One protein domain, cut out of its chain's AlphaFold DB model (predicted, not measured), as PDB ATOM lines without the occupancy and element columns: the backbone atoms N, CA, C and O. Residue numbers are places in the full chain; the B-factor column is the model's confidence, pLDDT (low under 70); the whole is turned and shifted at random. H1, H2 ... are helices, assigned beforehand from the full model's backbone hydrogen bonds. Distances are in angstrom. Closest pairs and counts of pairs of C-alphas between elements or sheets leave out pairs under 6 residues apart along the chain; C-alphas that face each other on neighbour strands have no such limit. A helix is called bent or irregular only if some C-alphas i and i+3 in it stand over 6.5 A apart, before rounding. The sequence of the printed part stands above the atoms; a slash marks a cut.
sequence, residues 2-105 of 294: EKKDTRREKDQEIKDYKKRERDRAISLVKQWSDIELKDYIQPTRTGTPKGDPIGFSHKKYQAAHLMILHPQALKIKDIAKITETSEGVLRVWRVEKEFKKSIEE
ATOM      1  N   GLU A   2     -12.473  29.416 -75.873       47.00
ATOM      2  CA  GLU A   2     -12.288  30.232 -74.644       47.00
ATOM      3  C   GLU A   2     -13.516  30.444 -73.726       47.00
ATOM      4  O   GLU A   2     -13.376  30.489 -72.505       47.00
ATOM      5  N   LYS A   3     -14.744  30.549 -74.260       44.53
ATOM      6  CA  LYS A   3     -15.953  30.780 -73.430       44.53
ATOM      7  C   LYS A   3     -16.340  29.594 -72.529       44.53
ATOM      8  O   LYS A   3     -17.149  29.756 -71.619       44.53
ATOM      9  N   LYS A   4     -15.838  28.385 -72.816       45.25
ATOM     10  CA  LYS A   4     -16.209  27.160 -72.086       45.25
ATOM     11  C   LYS A   4     -15.315  26.934 -70.863       45.25
ATOM     12  O   LYS A   4     -15.820  26.465 -69.846       45.25
ATOM     13  N   ASP A   5     -14.044  27.324 -70.948       54.97
ATOM     14  CA  ASP A   5     -13.084  27.226 -69.842       54.97
ATOM     15  C   ASP A   5     -13.329  28.307 -68.784       54.97
ATOM     16  O   ASP A   5     -13.472  27.982 -67.610       54.97
ATOM     17  N   THR A   6     -13.614  29.545 -69.203       56.88
ATOM     18  CA  THR A   6     -14.016  30.635 -68.287       56.88
ATOM     19  C   THR A   6     -15.318  30.361 -67.525       56.88
ATOM     20  O   THR A   6     -15.503  30.838 -66.406       56.88
ATOM     21  N   ARG A   7     -16.250  29.585 -68.099       56.75
ATOM     22  CA  ARG A   7     -17.471  29.157 -67.392       56.75
ATOM     23  C   ARG A   7     -17.169  28.081 -66.348       56.75
ATOM     24  O   ARG A   7     -17.691  28.157 -65.242       56.75
ATOM     25  N   ARG A   8     -16.312  27.110 -66.679       58.44
ATOM     26  CA  ARG A   8     -15.902  26.036 -65.759       58.44
ATOM     27  C   ARG A   8     -15.113  26.563 -64.562       58.44
ATOM     28  O   ARG A   8     -15.343  26.094 -63.453       58.44
ATOM     29  N   GLU A   9     -14.233  27.534 -64.782       60.31
ATOM     30  CA  GLU A   9     -13.476  28.209 -63.720       60.31
ATOM     31  C   GLU A   9     -14.412  28.940 -62.751       60.31
ATOM     32  O   GLU A   9     -14.370  28.682 -61.549       60.31
ATOM     33  N   LYS A  10     -15.356  29.739 -63.270       62.25
ATOM     34  CA  LYS A  10     -16.384  30.401 -62.447       62.25
ATOM     35  C   LYS A  10     -17.254  29.408 -61.673       62.25
ATOM     36  O   LYS A  10     -17.532  29.619 -60.494       62.25
ATOM     37  N   ASP A  11     -17.669  28.310 -62.304       66.75
ATOM     38  CA  ASP A  11     -18.459  27.268 -61.638       66.75
ATOM     39  C   ASP A  11     -17.676  26.597 -60.491       66.75
ATOM     40  O   ASP A  11     -18.266  26.207 -59.478       66.75
ATOM     41  N   GLN A  12     -16.354  26.458 -60.633       70.75
ATOM     42  CA  GLN A  12     -15.479  25.890 -59.610       70.75
ATOM     43  C   GLN A  12     -15.245  26.869 -58.450       70.75
ATOM     44  O   GLN A  12     -15.416  26.479 -57.295       70.75
ATOM     45  N   GLU A  13     -14.975  28.144 -58.735       67.56
ATOM     46  CA  GLU A  13     -14.865  29.198 -57.715       67.56
ATOM     47  C   GLU A  13     -16.128  29.282 -56.848       67.56
ATOM     48  O   GLU A  13     -16.048  29.336 -55.617       67.56
ATOM     49  N   ILE A  14     -17.302  29.214 -57.482       67.06
ATOM     50  CA  ILE A  14     -18.598  29.199 -56.795       67.06
ATOM     51  C   ILE A  14     -18.724  27.966 -55.892       67.06
ATOM     52  O   ILE A  14     -19.201  28.075 -54.761       67.06
ATOM     53  N   LYS A  15     -18.311  26.779 -56.354       71.06
ATOM     54  CA  LYS A  15     -18.344  25.553 -55.534       71.06
ATOM     55  C   LYS A  15     -17.424  25.648 -54.322       71.06
ATOM     56  O   LYS A  15     -17.828  25.251 -53.228       71.06
ATOM     57  N   ASP A  16     -16.221  26.176 -54.501       72.38
ATOM     58  CA  ASP A  16     -15.255  26.301 -53.414       72.38
ATOM     59  C   ASP A  16     -15.704  27.346 -52.395       72.38
ATOM     60  O   ASP A  16     -15.627  27.102 -51.191       72.38
ATOM     61  N   TYR A  17     -16.259  28.465 -52.864       70.19
ATOM     62  CA  TYR A  17     -16.923  29.447 -52.011       70.19
ATOM     63  C   TYR A  17     -18.044  28.813 -51.180       70.19
ATOM     64  O   TYR A  17     -18.014  28.880 -49.951       70.19
ATOM     65  N   LYS A  18     -18.963  28.080 -51.825       72.19
ATOM     66  CA  LYS A  18     -20.063  27.372 -51.147       72.19
ATOM     67  C   LYS A  18     -19.571  26.432 -50.062       72.19
ATOM     68  O   LYS A  18     -20.149  26.385 -48.981       72.19
ATOM     69  N   LYS A  19     -18.526  25.656 -50.353       79.62
ATOM     70  CA  LYS A  19     -17.965  24.713 -49.387       79.62
ATOM     71  C   LYS A  19     -17.412  25.448 -48.166       79.62
ATOM     72  O   LYS A  19     -17.727  25.058 -47.046       79.62
ATOM     73  N   ARG A  20     -16.655  26.530 -48.376       80.31
ATOM     74  CA  ARG A  20     -16.091  27.336 -47.282       80.31
ATOM     75  C   ARG A  20     -17.173  27.946 -46.397       80.31
ATOM     76  O   ARG A  20     -17.115  27.769 -45.183       80.31
ATOM     77  N   GLU A  21     -18.166  28.614 -46.980       78.81
ATOM     78  CA  GLU A  21     -19.216  29.269 -46.189       78.81
ATOM     79  C   GLU A  21     -20.136  28.251 -45.500       78.81
ATOM     80  O   GLU A  21     -20.516  28.438 -44.344       78.81
ATOM     81  N   ARG A  22     -20.402  27.103 -46.139       83.94
ATOM     82  CA  ARG A  22     -21.112  25.987 -45.502       83.94
ATOM     83  C   ARG A  22     -20.379  25.500 -44.255       83.94
ATOM     84  O   ARG A  22     -20.995  25.308 -43.207       83.94
ATOM     85  N   ASP A  23     -19.077  25.267 -44.375       83.31
ATOM     86  CA  ASP A  23     -18.266  24.748 -43.276       83.31
ATOM     87  C   ASP A  23     -18.146  25.790 -42.146       83.31
ATOM     88  O   ASP A  23     -18.212  25.430 -40.966       83.31
ATOM     89  N   ARG A  24     -18.096  27.088 -42.486       82.25
ATOM     90  CA  ARG A  24     -18.195  28.199 -41.521       82.25
ATOM     91  C   ARG A  24     -19.534  28.215 -40.790       82.25
ATOM     92  O   ARG A  24     -19.527  28.284 -39.563       82.25
ATOM     93  N   ALA A  25     -20.657  28.086 -41.497       86.31
ATOM     94  CA  ALA A  25     -21.985  28.034 -40.881       86.31
ATOM     95  C   ALA A  25     -22.100  26.852 -39.903       86.31
ATOM     96  O   ALA A  25     -22.558  27.017 -38.773       86.31
ATOM     97  N   ILE A  26     -21.611  25.670 -40.297       88.38
ATOM     98  CA  ILE A  26     -21.576  24.487 -39.426       88.38
ATOM     99  C   ILE A  26     -20.718  24.742 -38.183       88.38
ATOM    100  O   ILE A  26     -21.146  24.432 -37.072       88.38
ATOM    101  N   SER A  27     -19.514  25.294 -38.356       86.56
ATOM    102  CA  SER A  27     -18.613  25.609 -37.243       86.56
ATOM    103  C   SER A  27     -19.243  26.608 -36.272       86.56
ATOM    104  O   SER A  27     -19.218  26.390 -35.064       86.56
ATOM    105  N   LEU A  28     -19.849  27.673 -36.797       85.25
ATOM    106  CA  LEU A  28     -20.493  28.721 -36.012       85.25
ATOM    107  C   LEU A  28     -21.634  28.169 -35.150       85.25
ATOM    108  O   LEU A  28     -21.675  28.395 -33.943       85.25
ATOM    109  N   VAL A  29     -22.529  27.382 -35.754       90.62
ATOM    110  CA  VAL A  29     -23.655  26.766 -35.037       90.62
ATOM    111  C   VAL A  29     -23.179  25.787 -33.977       90.62
ATOM    112  O   VAL A  29     -23.757  25.756 -32.895       90.62
ATOM    113  N   LYS A  30     -22.124  25.010 -34.247       89.69
ATOM    114  CA  LYS A  30     -21.528  24.130 -33.234       89.69
ATOM    115  C   LYS A  30     -21.008  24.929 -32.045       89.69
ATOM    116  O   LYS A  30     -21.410  24.641 -30.929       89.69
ATOM    117  N   GLN A  31     -20.218  25.975 -32.290       84.69
ATOM    118  CA  GLN A  31     -19.702  26.840 -31.225       84.69
ATOM    119  C   GLN A  31     -20.841  27.441 -30.388       84.69
ATOM    120  O   GLN A  31     -20.802  27.401 -29.161       84.69
ATOM    121  N   TRP A  32     -21.890  27.952 -31.035       86.50
ATOM    122  CA  TRP A  32     -23.051  28.495 -30.332       86.50
ATOM    123  C   TRP A  32     -23.859  27.445 -29.584       86.50
ATOM    124  O   TRP A  32     -24.310  27.725 -28.478       86.50
ATOM    125  N   SER A  33     -24.006  26.248 -30.145       91.00
ATOM    126  CA  SER A  33     -24.649  25.129 -29.465       91.00
ATOM    127  C   SER A  33     -23.852  24.687 -28.241       91.00
ATOM    128  O   SER A  33     -24.452  24.414 -27.210       91.00
ATOM    129  N   ASP A  34     -22.525  24.614 -28.332       87.12
ATOM    130  CA  ASP A  34     -21.661  24.184 -27.229       87.12
ATOM    131  C   ASP A  34     -21.739  25.160 -26.045       87.12
ATOM    132  O   ASP A  34     -21.711  24.744 -24.889       87.12
ATOM    133  N   ILE A  35     -21.921  26.455 -26.322       83.44
ATOM    134  CA  ILE A  35     -22.145  27.483 -25.295       83.44
ATOM    135  C   ILE A  35     -23.482  27.285 -24.581       83.44
ATOM    136  O   ILE A  35     -23.527  27.379 -23.355       83.44
ATOM    137  N   GLU A  36     -24.554  26.985 -25.318       85.00
ATOM    138  CA  GLU A  36     -25.853  26.679 -24.703       85.00
ATOM    139  C   GLU A  36     -25.810  25.367 -23.909       85.00
ATOM    140  O   GLU A  36     -26.417  25.257 -22.847       85.00
ATOM    141  N   LEU A  37     -25.053  24.379 -24.393       87.88
ATOM    142  CA  LEU A  37     -24.917  23.075 -23.747       87.88
ATOM    143  C   LEU A  37     -24.042  23.112 -22.492       87.88
ATOM    144  O   LEU A  37     -24.245  22.288 -21.606       87.88
ATOM    145  N   LYS A  38     -23.094  24.051 -22.383       86.25
ATOM    146  CA  LYS A  38     -22.165  24.134 -21.244       86.25
ATOM    147  C   LYS A  38     -22.881  24.262 -19.896       86.25
ATOM    148  O   LYS A  38     -22.443  23.655 -18.924       86.25
ATOM    149  N   ASP A  39     -23.968  25.029 -19.856       80.94
ATOM    150  CA  ASP A  39     -24.753  25.269 -18.638       80.94
ATOM    151  C   ASP A  39     -26.036  24.412 -18.593       80.94
ATOM    152  O   ASP A  39     -26.862  24.563 -17.690       80.94
ATOM    153  N   TYR A  40     -26.239  23.527 -19.576       87.62
ATOM    154  CA  TYR A  40     -27.452  22.727 -19.682       87.62
ATOM    155  C   TYR A  40     -27.440  21.563 -18.688       87.62
ATOM    156  O   TYR A  40     -26.610  20.658 -18.757       87.62
ATOM    157  N   ILE A  41     -28.417  21.546 -17.782       84.88
ATOM    158  CA  ILE A  41     -28.609  20.436 -16.847       84.88
ATOM    159  C   ILE A  41     -29.601  19.458 -17.465       84.88
ATOM    160  O   ILE A  41     -30.796  19.739 -17.571       84.88
ATOM    161  N   GLN A  42     -29.104  18.287 -17.861       86.94
ATOM    162  CA  GLN A  42     -29.952  17.250 -18.434       86.94
ATOM    163  C   GLN A  42     -30.970  16.744 -17.397       86.94
ATOM    164  O   GLN A  42     -30.572  16.293 -16.319       86.94
ATOM    165  N   PRO A  43     -32.273  16.741 -17.724       83.25
ATOM    166  CA  PRO A  43     -33.299  16.206 -16.848       83.25
ATOM    167  C   PRO A  43     -33.093  14.707 -16.617       83.25
ATOM    168  O   PRO A  43     -32.879  13.918 -17.542       83.25
ATOM    169  N   THR A  44     -33.181  14.311 -15.351       79.56
ATOM    170  CA  THR A  44     -33.142  12.913 -14.921       79.56
ATOM    171  C   THR A  44     -34.552  12.361 -14.766       79.56
ATOM    172  O   THR A  44     -35.463  13.088 -14.392       79.56
ATOM    173  N   ARG A  45     -34.723  11.049 -14.962       72.31
ATOM    174  CA  ARG A  45     -35.998  10.339 -14.735       72.31
ATOM    175  C   ARG A  45     -36.481  10.329 -13.279       72.31
ATOM    176  O   ARG A  45     -37.589   9.870 -13.019       72.31
ATOM    177  N   THR A  46     -35.646  10.744 -12.332       72.81
ATOM    178  CA  THR A  46     -35.946  10.695 -10.901       72.81
ATOM    179  C   THR A  46     -37.201  11.515 -10.595       72.81
ATOM    180  O   THR A  46     -37.186  12.734 -10.721       72.81
ATOM    181  N   GLY A  47     -38.288  10.841 -10.209       68.94
ATOM    182  CA  GLY A  47     -39.578  11.474  -9.903       68.94
ATOM    183  C   GLY A  47     -40.533  11.650 -11.092       68.94
ATOM    184  O   GLY A  47     -41.628  12.163 -10.892       68.94
ATOM    185  N   THR A  48     -40.173  11.210 -12.303       69.56
ATOM    186  CA  THR A  48     -41.049  11.265 -13.486       69.56
ATOM    187  C   THR A  48     -41.742   9.910 -13.707       69.56
ATOM    188  O   THR A  48     -41.043   8.910 -13.919       69.56
ATOM    189  N   PRO A  49     -43.088   9.832 -13.658       70.00
ATOM    190  CA  PRO A  49     -43.838   8.606 -13.922       70.00
ATOM    191  C   PRO A  49     -43.491   7.946 -15.261       70.00
ATOM    192  O   PRO A  49     -43.096   8.577 -16.245       70.00
ATOM    193  N   LYS A  50     -43.654   6.622 -15.317       60.94
ATOM    194  CA  LYS A  50     -43.409   5.841 -16.531       60.94
ATOM    195  C   LYS A  50     -44.457   6.208 -17.588       60.94
ATOM    196  O   LYS A  50     -45.606   5.806 -17.468       60.94
ATOM    197  N   GLY A  51     -44.036   6.925 -18.627       63.97
ATOM    198  CA  GLY A  51     -44.912   7.394 -19.708       63.97
ATOM    199  C   GLY A  51     -44.856   8.906 -19.908       63.97
ATOM    200  O   GLY A  51     -45.157   9.368 -21.005       63.97
ATOM    201  N   ASP A  52     -44.379   9.648 -18.906       61.41
ATOM    202  CA  ASP A  52     -44.238  11.094 -19.010       61.41
ATOM    203  C   ASP A  52     -42.959  11.482 -19.770       61.41
ATOM    204  O   ASP A  52     -41.918  10.811 -19.642       61.41
ATOM    205  N   PRO A  53     -43.016  12.551 -20.585       64.12
ATOM    206  CA  PRO A  53     -41.853  13.036 -21.301       64.12
ATOM    207  C   PRO A  53     -40.776  13.480 -20.309       64.12
ATOM    208  O   PRO A  53     -40.978  14.356 -19.473       64.12
ATOM    209  N   ILE A  54     -39.597  12.872 -20.428       72.12
ATOM    210  CA  ILE A  54     -38.372  13.441 -19.868       72.12
ATOM    211  C   ILE A  54     -37.904  14.482 -20.875       72.12
ATOM    212  O   ILE A  54     -37.939  14.219 -22.082       72.12
ATOM    213  N   GLY A  55     -37.476  15.648 -20.391       81.38
ATOM    214  CA  GLY A  55     -36.913  16.681 -21.254       81.38
ATOM    215  C   GLY A  55     -35.664  16.199 -22.010       81.38
ATOM    216  O   GLY A  55     -35.324  15.014 -22.054       81.38
ATOM    217  N   PHE A  56     -34.965  17.111 -22.674       89.81
ATOM    218  CA  PHE A  56     -33.990  16.689 -23.675       89.81
ATOM    219  C   PHE A  56     -32.745  16.040 -23.067       89.81
ATOM    220  O   PHE A  56     -32.158  16.517 -22.106       89.81
ATOM    221  N   SER A  57     -32.278  14.957 -23.684       91.38
ATOM    222  CA  SER A  57     -30.886  14.557 -23.489       91.38
ATOM    223  C   SER A  57     -29.959  15.586 -24.140       91.38
ATOM    224  O   SER A  57     -30.365  16.261 -25.088       91.38
ATOM    225  N   HIS A  58     -28.692  15.647 -23.718       91.88
ATOM    226  CA  HIS A  58     -27.685  16.479 -24.395       91.88
ATOM    227  C   HIS A  58     -27.661  16.242 -25.912       91.88
ATOM    228  O   HIS A  58     -27.674  17.191 -26.691       91.88
ATOM    229  N   LYS A  59     -27.719  14.972 -26.344       94.69
ATOM    230  CA  LYS A  59     -27.744  14.593 -27.767       94.69
ATOM    231  C   LYS A  59     -28.978  15.133 -28.490       94.69
ATOM    232  O   LYS A  59     -28.864  15.628 -29.608       94.69
ATOM    233  N   LYS A  60     -30.155  15.057 -27.859       95.56
ATOM    234  CA  LYS A  60     -31.403  15.590 -28.421       95.56
ATOM    235  C   LYS A  60     -31.375  17.112 -28.500       95.56
ATOM    236  O   LYS A  60     -31.798  17.667 -29.508       95.56
ATOM    237  N   TYR A  61     -30.819  17.774 -27.492       95.25
ATOM    238  CA  TYR A  61     -30.709  19.227 -27.478       95.25
ATOM    239  C   TYR A  61     -29.718  19.743 -28.524       95.25
ATOM    240  O   TYR A  61     -30.078  20.568 -29.361       95.25
ATOM    241  N   GLN A  62     -28.530  19.141 -28.604       96.31
ATOM    242  CA  GLN A  62     -27.570  19.432 -29.668       96.31
ATOM    243  C   GLN A  62     -28.147  19.145 -31.066       96.31
ATOM    244  O   GLN A  62     -27.929  19.914 -32.003       96.31
ATOM    245  N   ALA A  63     -28.915  18.061 -31.227       97.75
ATOM    246  CA  ALA A  63     -29.582  17.757 -32.490       97.75
ATOM    247  C   ALA A  63     -30.597  18.840 -32.875       97.75
ATOM    248  O   ALA A  63     -30.631  19.229 -34.040       97.75
ATOM    249  N   ALA A  64     -31.394  19.340 -31.923       97.50
ATOM    250  CA  ALA A  64     -32.327  20.439 -32.166       97.50
ATOM    251  C   ALA A  64     -31.584  21.701 -32.638       97.50
ATOM    252  O   ALA A  64     -31.973  22.301 -33.636       97.50
ATOM    253  N   HIS A  65     -30.453  22.042 -32.017       97.56
ATOM    254  CA  HIS A  65     -29.636  23.177 -32.451       97.56
ATOM    255  C   HIS A  65     -29.098  23.005 -33.877       97.56
ATOM    256  O   HIS A  65     -29.215  23.908 -34.699       97.56
ATOM    257  N   LEU A  66     -28.576  21.826 -34.226       97.81
ATOM    258  CA  LEU A  66     -28.055  21.555 -35.572       97.81
ATOM    259  C   LEU A  66     -29.144  21.523 -36.656       97.81
ATOM    260  O   LEU A  66     -28.834  21.698 -37.836       97.81
ATOM    261  N   MET A  67     -30.414  21.324 -36.296       97.38
ATOM    262  CA  MET A  67     -31.519  21.316 -37.264       97.38
ATOM    263  C   MET A  67     -31.780  22.683 -37.894       97.38
ATOM    264  O   MET A  67     -32.398  22.720 -38.958       97.38
ATOM    265  N   ILE A  68     -31.272  23.786 -37.330       95.94
ATOM    266  CA  ILE A  68     -31.345  25.094 -38.000       95.94
ATOM    267  C   ILE A  68     -30.568  25.116 -39.325       95.94
ATOM    268  O   ILE A  68     -30.849  25.945 -40.178       95.94
ATOM    269  N   LEU A  69     -29.622  24.189 -39.516       94.50
ATOM    270  CA  LEU A  69     -28.840  24.012 -40.745       94.50
ATOM    271  C   LEU A  69     -29.472  23.005 -41.721       94.50
ATOM    272  O   LEU A  69     -28.903  22.721 -42.777       94.50
ATOM    273  N   HIS A  70     -30.607  22.402 -41.366       91.94
ATOM    274  CA  HIS A  70     -31.298  21.422 -42.197       91.94
ATOM    275  C   HIS A  70     -32.449  22.060 -42.990       91.94
ATOM    276  O   HIS A  70     -33.289  22.729 -42.384       91.94
ATOM    277  N   PRO A  71     -32.608  21.748 -44.295       86.38
ATOM    278  CA  PRO A  71     -31.768  20.883 -45.140       86.38
ATOM    279  C   PRO A  71     -30.581  21.567 -45.835       86.38
ATOM    280  O   PRO A  71     -29.889  20.899 -46.601       86.38
ATOM    281  N   GLN A  72     -30.364  22.863 -45.615       82.31
ATOM    282  CA  GLN A  72     -29.488  23.693 -46.449       82.31
ATOM    283  C   GLN A  72     -28.003  23.301 -46.362       82.31
ATOM    284  O   GLN A  72     -27.350  23.118 -47.387       82.31
ATOM    285  N   ALA A  73     -27.460  23.136 -45.154       87.56
ATOM    286  CA  ALA A  73     -26.062  22.760 -44.929       87.56
ATOM    287  C   ALA A  73     -25.892  21.310 -44.453       87.56
ATOM    288  O   ALA A  73     -24.901  20.658 -44.808       87.56
ATOM    289  N   LEU A  74     -26.841  20.790 -43.669       92.25
ATOM    290  CA  LEU A  74     -26.783  19.446 -43.096       92.25
ATOM    291  C   LEU A  74     -27.997  18.598 -43.490       92.25
ATOM    292  O   LEU A  74     -29.160  18.989 -43.346       92.25
ATOM    293  N   LYS A  75     -27.733  17.368 -43.936       93.69
ATOM    294  CA  LYS A  75     -28.759  16.333 -44.090       93.69
ATOM    295  C   LYS A  75     -28.973  15.622 -42.753       93.69
ATOM    296  O   LYS A  75     -28.122  15.659 -41.868       93.69
ATOM    297  N   ILE A  76     -30.091  14.906 -42.623       95.12
ATOM    298  CA  ILE A  76     -30.417  14.144 -41.402       95.12
ATOM    299  C   ILE A  76     -29.303  13.168 -41.024       95.12
ATOM    300  O   ILE A  76     -28.921  13.114 -39.861       95.12
ATOM    301  N   LYS A  77     -28.722  12.476 -42.009       96.44
ATOM    302  CA  LYS A  77     -27.570  11.587 -41.808       96.44
ATOM    303  C   LYS A  77     -26.353  12.290 -41.194       96.44
ATOM    304  O   LYS A  77     -25.633  11.697 -40.398       96.44
ATOM    305  N   ASP A  78     -26.130  13.558 -41.544       96.31
ATOM    306  CA  ASP A  78     -24.983  14.323 -41.059       96.31
ATOM    307  C   ASP A  78     -25.210  14.722 -39.596       96.31
ATOM    308  O   ASP A  78     -24.317  14.564 -38.768       96.31
ATOM    309  N   ILE A  79     -26.432  15.153 -39.255       97.38
ATOM    310  CA  ILE A  79     -26.826  15.462 -37.871       97.38
ATOM    311  C   ILE A  79     -26.774  14.198 -37.003       97.38
ATOM    312  O   ILE A  79     -26.258  14.246 -35.886       97.38
ATOM    313  N   ALA A  80     -27.238  13.057 -37.529       97.06
ATOM    314  CA  ALA A  80     -27.189  11.758 -36.853       97.06
ATOM    315  C   ALA A  80     -25.749  11.397 -36.479       97.06
ATOM    316  O   ALA A  80     -25.453  11.082 -35.330       97.06
ATOM    317  N   LYS A  81     -24.834  11.551 -37.445       97.19
ATOM    318  CA  LYS A  81     -23.404  11.321 -37.248       97.19
ATOM    319  C   LYS A  81     -22.792  12.273 -36.217       97.19
ATOM    320  O   LYS A  81     -22.047  11.812 -35.366       97.19
ATOM    321  N   ILE A  82     -23.090  13.574 -36.285       95.38
ATOM    322  CA  ILE A  82     -22.514  14.578 -35.367       95.38
ATOM    323  C   ILE A  82     -22.961  14.336 -33.922       95.38
ATOM    324  O   ILE A  82     -22.166  14.494 -33.007       95.38
ATOM    325  N   THR A  83     -24.224  13.962 -33.729       95.44
ATOM    326  CA  THR A  83     -24.825  13.768 -32.399       95.44
ATOM    327  C   THR A  83     -24.702  12.341 -31.875       95.44
ATOM    328  O   THR A  83     -25.170  12.051 -30.774       95.44
ATOM    329  N   GLU A  84     -24.098  11.444 -32.663       96.25
ATOM    330  CA  GLU A  84     -24.007  10.011 -32.381       96.25
ATOM    331  C   GLU A  84     -25.379   9.405 -32.039       96.25
ATOM    332  O   GLU A  84     -25.580   8.782 -30.987       96.25
ATOM    333  N   THR A  85     -26.346   9.650 -32.922       95.44
ATOM    334  CA  THR A  85     -27.715   9.127 -32.855       95.44
ATOM    335  C   THR A  85     -28.066   8.415 -34.160       95.44
ATOM    336  O   THR A  85     -27.365   8.549 -35.162       95.44
ATOM    337  N   SER A  86     -29.149   7.632 -34.177       96.75
ATOM    338  CA  SER A  86     -29.626   7.026 -35.425       96.75
ATOM    339  C   SER A  86     -30.535   7.984 -36.200       96.75
ATOM    340  O   SER A  86     -31.282   8.778 -35.622       96.75
ATOM    341  N   GLU A  87     -30.540   7.876 -37.532       97.12
ATOM    342  CA  GLU A  87     -31.460   8.658 -38.371       97.12
ATOM    343  C   GLU A  87     -32.931   8.401 -38.024       97.12
ATOM    344  O   GLU A  87     -33.747   9.319 -38.092       97.12
ATOM    345  N   GLY A  88     -33.273   7.163 -37.648       96.06
ATOM    346  CA  GLY A  88     -34.624   6.797 -37.224       96.06
ATOM    347  C   GLY A  88     -35.060   7.582 -35.987       96.06
ATOM    348  O   GLY A  88     -36.145   8.157 -35.979       96.06
ATOM    349  N   VAL A  89     -34.177   7.695 -34.990       94.94
ATOM    350  CA  VAL A  89     -34.428   8.490 -33.780       94.94
ATOM    351  C   VAL A  89     -34.617   9.969 -34.123       94.94
ATOM    352  O   VAL A  89     -35.584  10.577 -33.671       94.94
ATOM    353  N   LEU A  90     -33.776  10.542 -34.990       95.31
ATOM    354  CA  LEU A  90     -33.952  11.930 -35.434       95.31
ATOM    355  C   LEU A  90     -35.268  12.157 -36.185       95.31
ATOM    356  O   LEU A  90     -35.881  13.211 -36.032       95.31
ATOM    357  N   ARG A  91     -35.717  11.199 -37.004       94.19
ATOM    358  CA  ARG A  91     -37.009  11.302 -37.704       94.19
ATOM    359  C   ARG A  91     -38.173  11.354 -36.721       94.19
ATOM    360  O   ARG A  91     -39.086  12.144 -36.943       94.19
ATOM    361  N   VAL A  92     -38.103  10.574 -35.642       94.56
ATOM    362  CA  VAL A  92     -39.082  10.623 -34.550       94.56
ATOM    363  C   VAL A  92     -39.021  11.977 -33.843       94.56
ATOM    364  O   VAL A  92     -40.032  12.667 -33.788       94.56
ATOM    365  N   TRP A  93     -37.841  12.431 -33.408       95.56
ATOM    366  CA  TRP A  93     -37.715  13.719 -32.711       95.56
ATOM    367  C   TRP A  93     -38.240  14.894 -33.538       95.56
ATOM    368  O   TRP A  93     -38.929  15.759 -33.012       95.56
ATOM    369  N   ARG A  94     -38.006  14.913 -34.854       94.38
ATOM    370  CA  ARG A  94     -38.431  16.012 -35.741       94.38
ATOM    371  C   ARG A  94     -39.935  16.255 -35.802       94.38
ATOM    372  O   ARG A  94     -40.342  17.351 -36.193       94.38
ATOM    373  N   VAL A  95     -40.760  15.259 -35.489       93.75
ATOM    374  CA  VAL A  95     -42.219  15.442 -35.476       93.75
ATOM    375  C   VAL A  95     -42.738  15.896 -34.114       93.75
ATOM    376  O   VAL A  95     -43.861  16.393 -34.036       93.75
ATOM    377  N   GLU A  96     -41.920  15.809 -33.067       94.69
ATOM    378  CA  GLU A  96     -42.289  16.208 -31.714       94.69
ATOM    379  C   GLU A  96     -42.394  17.732 -31.584       94.69
ATOM    380  O   GLU A  96     -41.539  18.486 -32.059       94.69
ATOM    381  N   LYS A  97     -43.449  18.199 -30.905       94.44
ATOM    382  CA  LYS A  97     -43.718  19.635 -30.732       94.44
ATOM    383  C   LYS A  97     -42.601  20.344 -29.968       94.44
ATOM    384  O   LYS A  97     -42.165  21.409 -30.385       94.44
ATOM    385  N   GLU A  98     -42.115  19.740 -28.887       93.81
ATOM    386  CA  GLU A  98     -41.040  20.308 -28.067       93.81
ATOM    387  C   GLU A  98     -39.731  20.422 -28.848       93.81
ATOM    388  O   GLU A  98     -39.027  21.422 -28.740       93.81
ATOM    389  N   PHE A  99     -39.421  19.426 -29.683       95.81
ATOM    390  CA  PHE A  99     -38.237  19.453 -30.539       95.81
ATOM    391  C   PHE A  99     -38.318  20.585 -31.556       95.81
ATOM    392  O   PHE A  99     -37.379  21.363 -31.664       95.81
ATOM    393  N   LYS A 100     -39.460  20.747 -32.235       95.31
ATOM    394  CA  LYS A 100     -39.687  21.885 -33.141       95.31
ATOM    395  C   LYS A 100     -39.550  23.226 -32.426       95.31
ATOM    396  O   LYS A 100     -38.849  24.098 -32.926       95.31
ATOM    397  N   LYS A 101     -40.140  23.350 -31.237       95.62
ATOM    398  CA  LYS A 101     -40.033  24.552 -30.408       95.62
ATOM    399  C   LYS A 101     -38.574  24.875 -30.061       95.62
ATOM    400  O   LYS A 101     -38.155  26.012 -30.222       95.62
ATOM    401  N   SER A 102     -37.777  23.878 -29.684       95.62
ATOM    402  CA  SER A 102     -36.349  24.073 -29.402       95.62
ATOM    403  C   SER A 102     -35.548  24.512 -30.639       95.62
ATOM    404  O   SER A 102     -34.654  25.347 -30.516       95.62
ATOM    405  N   ILE A 103     -35.885  24.012 -31.836       96.25
ATOM    406  CA  ILE A 103     -35.291  24.486 -33.105       96.25
ATOM    407  C   ILE A 103     -35.641  25.961 -33.350       96.25
ATOM    408  O   ILE A 103     -34.801  26.733 -33.815       96.25
ATOM    409  N   GLU A 104     -36.888  26.349 -33.075       94.25
ATOM    410  CA  GLU A 104     -37.367  27.725 -33.233       94.25
ATOM    411  C   GLU A 104     -36.677  28.681 -32.259       94.25
ATOM    412  O   GLU A 104     -36.122  29.689 -32.688       94.25
ATOM    413  N   GLU A 105     -36.636  28.335 -30.972       93.75
ATOM    414  CA  GLU A 105     -35.987  29.131 -29.923       93.75
ATOM    415  C   GLU A 105     -34.497  29.335 -30.205       93.75
ATOM    416  O   GLU A 105     -34.000  30.462 -30.151       93.75
TER     417      GLU A 105
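Overview. This is residues 2 to 105 of the 294 residues of an uncharacterized protein of Nanoarchaeota archaeon (UniProt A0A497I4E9). One long helix, H1, reaches out from a small cluster of four short helices, H2 to H5; its first part, residues 2 to 17, sticks out free as an arm, while its last part packs side by side with H2, the helix in the middle of the cluster. Beyond the far end of H1 the chain makes a long loop, whose tip, residues 47 to 52, also stands free, and then folds back into H2, with H3 and H5 packed on H2 in different places and H4 on H3. The printed part has 104 residues with five named helices, H1, H2, H3, H4 and H5 in that order, and no named strand, and its class is all helix. The whole is loose, with a radius of gyration of the C-alphas of 18.4 A, and spans 73 by 27 by 22 A, the arm and the loop making the length.

Arrangement. H1, residues 2 to 38, touches H2, residues 58 to 69, with residues 25 to 37 alone. Their closest C-alphas, those of Ser 33 and His 65, are 6.1 A apart, and the two helices form a helical hairpin at a shallow tilt of 32 degrees, opposite ways. H2 is the hub, touching three other helices. H2 and H3, residues 76 to 83, form a second helical hairpin; they touch at a steep tilt of 43 degrees, opposite ways, with the closest C-alphas, those of Lys 59 and Thr 83, 5.5 A apart. H3 touches H4, residues 87 to 93, where the closest C-alphas, those of Ala 80 and Glu 87, are 5.5 A apart, and the two stand about perpendicular at 87 degrees. H2 and H4 are close but not clearly touching, their closest C-alphas, those of Ala 63 and Leu 90, being 7.9 A apart. H5, residues 97 to 105, touches H2 at a steep tilt of 60 degrees, the same way, and the closest C-alphas, those of Ala 64 and Ile 103, are 5.1 A apart. H4 and H5 are close but not clearly touching, with the C-alphas of Trp 93 and Phe 99 closest at 6.2 A. H1 is apart from H3, H4 and H5, and H3 is apart from H5. The O i to N i+4 pairs are within hydrogen-bond range throughout H3, H4 and H5, in 32 of 33 pairs in H1 and in 6 of 8 in H2.

Along the chain. H1, 37 residues, begins at C-alpha 2 at (-12.288, 30.232, -74.644) and ends at C-alpha 38 at (-22.165, 24.134, -21.244), 54.6 A from first to last C-alpha. H2, 12 residues and 18.0 A, begins at C-alpha 58 at (-27.685, 16.479, -24.395); it is neither bent nor irregular, but only just: C-alphas 65 and 68 are 6.1 A apart. H3 has 8 residues and measures 10.6 A, and H4 has 7 residues and measures 9.8 A. H5, 9 residues and 12.3 A, ends at C-alpha 105 at (-35.987, 29.131, -29.923).

Size, cuts and confidence. The two C-alphas farthest apart, those of Glu 2 and Gly 47, are 72.7 A from each other. Without the stretches that stand free, the body has 82 residues, spans 46 by 27 by 22 A and has a radius of gyration of 12.7 A. The link from H1 to H2, 19 residues, is long; the link from H2 to H3 is short, and those from H3 to H4 and from H4 to H5 are tight. The printed part has no cut. The mean pLDDT of the printed part is 84.1, and 18 residues are under 70: residues 2 to 11, 13 to 14, 47 to 48 and 50 to 53.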